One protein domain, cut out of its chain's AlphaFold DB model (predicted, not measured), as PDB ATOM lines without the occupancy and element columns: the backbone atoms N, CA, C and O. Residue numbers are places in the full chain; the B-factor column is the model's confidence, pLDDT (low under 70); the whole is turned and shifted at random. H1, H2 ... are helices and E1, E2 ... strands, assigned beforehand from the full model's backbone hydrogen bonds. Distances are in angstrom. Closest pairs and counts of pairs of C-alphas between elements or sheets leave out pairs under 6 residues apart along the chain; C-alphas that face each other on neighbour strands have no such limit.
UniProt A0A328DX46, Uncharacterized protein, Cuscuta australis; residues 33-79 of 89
ATOM      1  N   LEU A  33     -21.315  22.067 -24.706       72.06
ATOM      2  CA  LEU A  33     -20.638  22.900 -23.705       72.06
ATOM      3  C   LEU A  33     -19.109  22.928 -23.809       72.06
ATOM      4  O   LEU A  33     -18.512  23.917 -23.387       72.06
ATOM      5  N   ILE A  34     -18.462  21.899 -24.374       71.25
ATOM      6  CA  ILE A  34     -16.996  21.882 -24.526       71.25
ATOM      7  C   ILE A  34     -16.562  22.960 -25.529       71.25
ATOM      8  O   ILE A  34     -17.177  23.127 -26.581       71.25
ATOM      9  N   ASP A  35     -15.496  23.695 -25.194       68.44
ATOM     10  CA  ASP A  35     -14.913  24.789 -25.990       68.44
ATOM     11  C   ASP A  35     -15.894  25.921 -26.349       68.44
ATOM     12  O   ASP A  35     -15.696  26.677 -27.307       68.44
ATOM     13  N   LYS A  36     -16.983  26.050 -25.583       73.44
ATOM     14  CA  LYS A  36     -17.986  27.101 -25.742       73.44
ATOM     15  C   LYS A  36     -18.116  27.901 -24.456       73.44
ATOM     16  O   LYS A  36     -18.214  27.355 -23.363       73.44
ATOM     17  N   SER A  37     -18.179  29.217 -24.609       73.31
ATOM     18  CA  SER A  37     -18.434  30.131 -23.499       73.31
ATOM     19  C   SER A  37     -19.905  30.522 -23.483       73.31
ATOM     20  O   SER A  37     -20.443  30.996 -24.487       73.31
ATOM     21  N   TYR A  38     -20.540  30.371 -22.325       76.81
ATOM     22  CA  TYR A  38     -21.929  30.749 -22.099       76.81
ATOM     23  C   TYR A  38     -22.039  31.737 -20.949       76.81
ATOM     24  O   TYR A  38     -21.220  31.737 -20.031       76.81
ATOM     25  N   LEU A  39     -23.083  32.562 -20.991       80.38
ATOM     26  CA  LEU A  39     -23.440  33.435 -19.885       80.38
ATOM     27  C   LEU A  39     -24.860  33.107 -19.443       80.38
ATOM     28  O   LEU A  39     -25.787  33.129 -20.253       80.38
ATOM     29  N   PHE A  40     -25.012  32.817 -18.155       83.62
ATOM     30  CA  PHE A  40     -26.291  32.499 -17.539       83.62
ATOM     31  C   PHE A  40     -26.485  33.340 -16.288       83.62
ATOM     32  O   PHE A  40     -25.531  33.666 -15.583       83.62
ATOM     33  N   LYS A  41     -27.745  33.643 -15.987       84.88
ATOM     34  CA  LYS A  41     -28.136  34.111 -14.666       84.88
ATOM     35  C   LYS A  41     -28.363  32.885 -13.793       84.88
ATOM     36  O   LYS A  41     -29.176  32.030 -14.141       84.88
ATOM     37  N   VAL A  42     -27.665  32.821 -12.668       86.56
ATOM     38  CA  VAL A  42     -27.795  31.724 -11.708       86.56
ATOM     39  C   VAL A  42     -28.457  32.260 -10.448       86.56
ATOM     40  O   VAL A  42     -28.006  33.250  -9.875       86.56
ATOM     41  N   GLU A  43     -29.544  31.623 -10.034       87.00
ATOM     42  CA  GLU A  43     -30.159  31.862  -8.735       87.00
ATOM     43  C   GLU A  43     -29.608  30.837  -7.749       87.00
ATOM     44  O   GLU A  43     -29.645  29.631  -8.005       87.00
ATOM     45  N   VAL A  44     -29.078  31.313  -6.625       86.25
ATOM     46  CA  VAL A  44     -28.424  30.464  -5.631       86.25
ATOM     47  C   VAL A  44     -29.049  30.627  -4.256       86.25
ATOM     48  O   VAL A  44     -29.523  31.697  -3.879       86.25
ATOM     49  N   ARG A  45     -29.027  29.543  -3.483       86.44
ATOM     50  CA  ARG A  45     -29.312  29.532  -2.049       86.44
ATOM     51  C   ARG A  45     -27.996  29.289  -1.332       86.44
ATOM     52  O   ARG A  45     -27.232  28.414  -1.733       86.44
ATOM     53  N   HIS A  46     -27.749  30.036  -0.265       80.88
ATOM     54  CA  HIS A  46     -26.615  29.757   0.608       80.88
ATOM     55  C   HIS A  46     -26.724  28.330   1.158       80.88
ATOM     56  O   HIS A  46     -27.767  27.953   1.695       80.88
ATOM     57  N   ALA A  47     -25.657  27.547   0.992       75.12
ATOM     58  CA  ALA A  47     -25.564  26.179   1.493       75.12
ATOM     59  C   ALA A  47     -24.817  26.136   2.832       75.12
ATOM     60  O   ALA A  47     -25.262  25.470   3.766       75.12
ATOM     61  N   HIS A  48     -23.722  26.894   2.942       72.25
ATOM     62  CA  HIS A  48     -22.934  27.025   4.163       72.25
ATOM     63  C   HIS A  48     -22.389  28.448   4.317       72.25
ATOM     64  O   HIS A  48     -22.124  29.130   3.326       72.25
ATOM     65  N   PHE A  49     -22.239  28.891   5.565       65.00
ATOM     66  CA  PHE A  49     -21.724  30.212   5.921       65.00
ATOM     67  C   PHE A  49     -20.324  30.037   6.524       65.00
ATOM     68  O   PHE A  49     -20.159  30.056   7.739       65.00
ATOM     69  N   ASP A  50     -19.336  29.805   5.663       72.38
ATOM     70  CA  ASP A  50     -17.927  30.000   6.004       72.38
ATOM     71  C   ASP A  50     -17.463  31.271   5.280       72.38
ATOM     72  O   ASP A  50     -17.711  31.441   4.086       72.38
ATOM     73  N   GLU A  51     -16.870  32.205   6.024       71.00
ATOM     74  CA  GLU A  51     -16.395  33.491   5.501       71.00
ATOM     75  C   GLU A  51     -15.230  33.310   4.515       71.00
ATOM     76  O   GLU A  51     -15.038  34.136   3.622       71.00
ATOM     77  N   PHE A  52     -14.489  32.206   4.640       77.44
ATOM     78  CA  PHE A  52     -13.339  31.883   3.801       77.44
ATOM     79  C   PHE A  52     -13.675  30.907   2.671       77.44
ATOM     80  O   PHE A  52     -12.965  30.894   1.666       77.44
ATOM     81  N   ASP A  53     -14.751  30.128   2.811       77.38
ATOM     82  CA  ASP A  53     -15.203  29.174   1.791       77.38
ATOM     83  C   ASP A  53     -16.741  29.135   1.665       77.38
ATOM     84  O   ASP A  53     -17.412  28.195   2.113       77.38
ATOM     85  N   PRO A  54     -17.352  30.186   1.087       79.88
ATOM     86  CA  PRO A  54     -18.794  30.238   0.944       79.88
ATOM     87  C   PRO A  54     -19.259  29.244  -0.124       79.88
ATOM     88  O   PRO A  54     -18.873  29.323  -1.292       79.88
ATOM     89  N   SER A  55     -20.169  28.348   0.257       85.31
ATOM     90  CA  SER A  55     -20.782  27.393  -0.667       85.31
ATOM     91  C   SER A  55     -22.236  27.744  -0.974       85.31
ATOM     92  O   SER A  55     -23.019  28.165  -0.112       85.31
ATOM     93  N   TYR A  56     -22.606  27.544  -2.237       85.38
ATOM     94  CA  TYR A  56     -23.897  27.919  -2.795       85.38
ATOM     95  C   TYR A  56     -24.521  26.738  -3.526       85.38
ATOM     96  O   TYR A  56     -23.890  26.118  -4.379       85.38
ATOM     97  N   ASN A  57     -25.790  26.472  -3.235       85.38
ATOM     98  CA  ASN A  57     -26.591  25.539  -4.009       85.38
ATOM     99  C   ASN A  57     -27.275  26.299  -5.142       85.38
ATOM    100  O   ASN A  57     -27.991  27.274  -4.897       85.38
ATOM    101  N   VAL A  58     -27.083  25.840  -6.376       84.31
ATOM    102  CA  VAL A  58     -27.799  26.372  -7.538       84.31
ATOM    103  C   VAL A  58     -29.261  25.943  -7.458       84.31
ATOM    104  O   VAL A  58     -29.563  24.755  -7.393       84.31
ATOM    105  N   ILE A  59     -30.166  26.919  -7.436       88.62
ATOM    106  CA  ILE A  59     -31.617  26.700  -7.419       88.62
ATOM    107  C   ILE A  59     -32.151  26.708  -8.845       88.62
ATOM    108  O   ILE A  59     -33.039  25.928  -9.176       88.62
ATOM    109  N   ASP A  60     -31.631  27.620  -9.667       84.69
ATOM    110  CA  ASP A  60     -32.133  27.845 -11.011       84.69
ATOM    111  C   ASP A  60     -31.063  28.459 -11.917       84.69
ATOM    112  O   ASP A  60     -30.203  29.226 -11.472       84.69
ATOM    113  N   ILE A  61     -31.136  28.129 -13.204       83.69
ATOM    114  CA  ILE A  61     -30.256  28.636 -14.254       83.69
ATOM    115  C   ILE A  61     -31.150  29.147 -15.373       83.69
ATOM    116  O   ILE A  61     -31.887  28.386 -15.997       83.69
ATOM    117  N   ARG A  62     -31.073  30.448 -15.652       83.50
ATOM    118  CA  ARG A  62     -31.913  31.097 -16.660       83.50
ATOM    119  C   ARG A  62     -31.091  31.892 -17.657       83.50
ATOM    120  O   ARG A  62     -30.083  32.517 -17.322       83.50
ATOM    121  N   PHE A  63     -31.582  31.912 -18.891       80.88
ATOM    122  CA  PHE A  63     -31.129  32.854 -19.899       80.88
ATOM    123  C   PHE A  63     -31.940  34.145 -19.756       80.88
ATOM    124  O   PHE A  63     -33.137  34.174 -20.025       80.88
ATOM    125  N   ASP A  64     -31.294  35.198 -19.260       85.31
ATOM    126  CA  ASP A  64     -31.894  36.519 -19.072       85.31
ATOM    127  C   ASP A  64     -31.156  37.498 -19.987       85.31
ATOM    128  O   ASP A  64     -30.103  38.032 -19.636       85.31
ATOM    129  N   GLU A  65     -31.679  37.675 -21.203       84.56
ATOM    130  CA  GLU A  65     -31.043  38.468 -22.262       84.56
ATOM    131  C   GLU A  65     -30.725  39.892 -21.821       84.56
ATOM    132  O   GLU A  65     -29.692  40.442 -22.203       84.56
ATOM    133  N   LYS A  66     -31.585  40.487 -20.988       85.94
ATOM    134  CA  LYS A  66     -31.405  41.852 -20.502       85.94
ATOM    135  C   LYS A  66     -30.207  41.942 -19.564       85.94
ATOM    136  O   LYS A  66     -29.341  42.791 -19.766       85.94
ATOM    137  N   ILE A  67     -30.134  41.056 -18.570       83.00
ATOM    138  CA  ILE A  67     -29.011  41.018 -17.621       83.00
ATOM    139  C   ILE A  67     -27.708  40.654 -18.336       83.00
ATOM    140  O   ILE A  67     -26.677  41.278 -18.101       83.00
ATOM    141  N   ILE A  68     -27.764  39.689 -19.252       84.38
ATOM    142  CA  ILE A  68     -26.617  39.269 -20.062       84.38
ATOM    143  C   ILE A  68     -26.106  40.424 -20.928       84.38
ATOM    144  O   ILE A  68     -24.900  40.659 -20.983       84.38
ATOM    145  N   SER A  69     -27.001  41.171 -21.577       84.00
ATOM    146  CA  SER A  69     -26.623  42.314 -22.418       84.00
ATOM    147  C   SER A  69     -25.982  43.428 -21.594       84.00
ATOM    148  O   SER A  69     -24.910  43.908 -21.952       84.00
ATOM    149  N   GLN A  70     -26.569  43.768 -20.445       86.38
ATOM    150  CA  GLN A  70     -26.014  44.777 -19.542       86.38
ATOM    151  C   GLN A  70     -24.634  44.370 -19.001       86.38
ATOM    152  O   GLN A  70     -23.722  45.196 -18.916       86.38
ATOM    153  N   PHE A  71     -24.457  43.089 -18.662       84.38
ATOM    154  CA  PHE A  71     -23.164  42.563 -18.237       84.38
ATOM    155  C   PHE A  71     -22.120  42.694 -19.346       84.38
ATOM    156  O   PHE A  71     -21.018  43.169 -19.079       84.38
ATOM    157  N   LYS A  72     -22.465  42.312 -20.582       83.31
ATOM    158  CA  LYS A  72     -21.575  42.411 -21.748       83.31
ATOM    159  C   LYS A  72     -21.184  43.849 -22.068       83.31
ATOM    160  O   LYS A  72     -20.032  44.088 -22.403       83.31
ATOM    161  N   GLU A  73     -22.111  44.792 -21.952       87.06
ATOM    162  CA  GLU A  73     -21.835  46.217 -22.162       87.06
ATOM    163  C   GLU A  73     -20.854  46.749 -21.108       87.06
ATOM    164  O   GLU A  73     -19.828  47.342 -21.447       87.06
ATOM    165  N   THR A  74     -21.115  46.441 -19.834       86.88
ATOM    166  CA  THR A  74     -20.277  46.869 -18.698       86.88
ATOM    167  C   THR A  74     -18.880  46.241 -18.744       86.88
ATOM    168  O   THR A  74     -17.892  46.877 -18.393       86.88
ATOM    169  N   ASN A  75     -18.788  44.992 -19.200       82.75
ATOM    170  CA  ASN A  75     -17.573  44.178 -19.201       82.75
ATOM    171  C   ASN A  75     -17.058  43.930 -20.627       82.75
ATOM    172  O   ASN A  75     -16.459  42.892 -20.909       82.75
ATOM    173  N   SER A  76     -17.294  44.879 -21.535       78.69
ATOM    174  CA  SER A  76     -17.014  44.740 -22.974       78.69
ATOM    175  C   SER A  76     -15.565  44.362 -23.289       78.69
ATOM    176  O   SER A  76     -15.322  43.664 -24.269       78.69
ATOM    177  N   ILE A  77     -14.617  44.720 -22.416       79.19
ATOM    178  CA  ILE A  77     -13.197  44.369 -22.540       79.19
ATOM    179  C   ILE A  77     -12.934  42.857 -22.591       79.19
ATOM    180  O   ILE A  77     -12.025  42.426 -23.292       79.19
ATOM    181  N   PHE A  78     -13.752  42.042 -21.917       68.25
ATOM    182  CA  PHE A  78     -13.630  40.578 -21.937       68.25
ATOM    183  C   PHE A  78     -14.161  39.952 -23.231       68.25
ATOM    184  O   PHE A  78     -13.925  38.775 -23.495       68.25
ATOM    185  N   PHE A  79     -14.894  40.732 -24.026       70.88
ATOM    186  CA  PHE A  79     -15.516  40.304 -25.277       70.88
ATOM    187  C   PHE A  79     -14.884  40.971 -26.502       70.88
ATOM    188  O   PHE A  79     -15.324  40.728 -27.626       70.88
TER     189      PHE A  79
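AT A GLANCE: This is residues 33 to 79 of the 89 residues of an uncharacterized protein of Cuscuta australis (UniProt A0A328DX46). A long two-stranded hairpin, E1 and E2, makes most of the length, with its turn at one end and helix H1 following at the other, open end. Beyond H1 the printed part runs into the short helix H2, and residues 73 to 79 stick out. The printed part has 47 residues, with two named strands and then two named helices in the order E1, E2, H1, H2; the sheet, of order E1 - E2, is antiparallel, and the class is mixed, helices and strands. The whole is loose, with a radius of gyration of the C-alphas of 13.7 A, and spans 33 by 24 by 20 A.

IN THESE COORDINATES: E1, residues 41 to 48, begins at C-alpha 41 (-28.136, 34.111, -14.666) and is 20.8 A long. E2, residues 55 to 62, is 19.8 A long and bends by 62 degrees at residue 59. H1, residues 65 to 74, is 14.1 A long. H2, residues 76 to 79, is 5.2 A long and ends at C-alpha 79 (-15.516, 40.304, -25.277).

HOW THE PARTS SIT: E1 and E2 form an antiparallel hairpin, their directions at 157 degrees. N 41 and O 62 are 2.9 A apart and N 57 and O 45 are 2.8 A apart, both within hydrogen-bond range. The closest C-alphas of E1 and H1, those of Lys 41 and Ile 67, are 7.6 A apart. H1 and H2 are close but not clearly touching; their closest C-alphas, those of Lys 72 and Phe 79, are 7.3 A apart. H2 is apart from E1 and E2. In H1 every O i to N i+4 pair is within hydrogen-bond range; H2 is too short for such a pair.

THE WHOLE: The two C-alphas farthest apart, those of Phe 49 and Phe 79, are 33.4 A apart. The printed part has no cut. The link E1 to E2 is short, and those from E2 to H1 and H1 to H2 are tight. The mean pLDDT of the printed part is 80.4; residues 35, 49 and 78 are under 70.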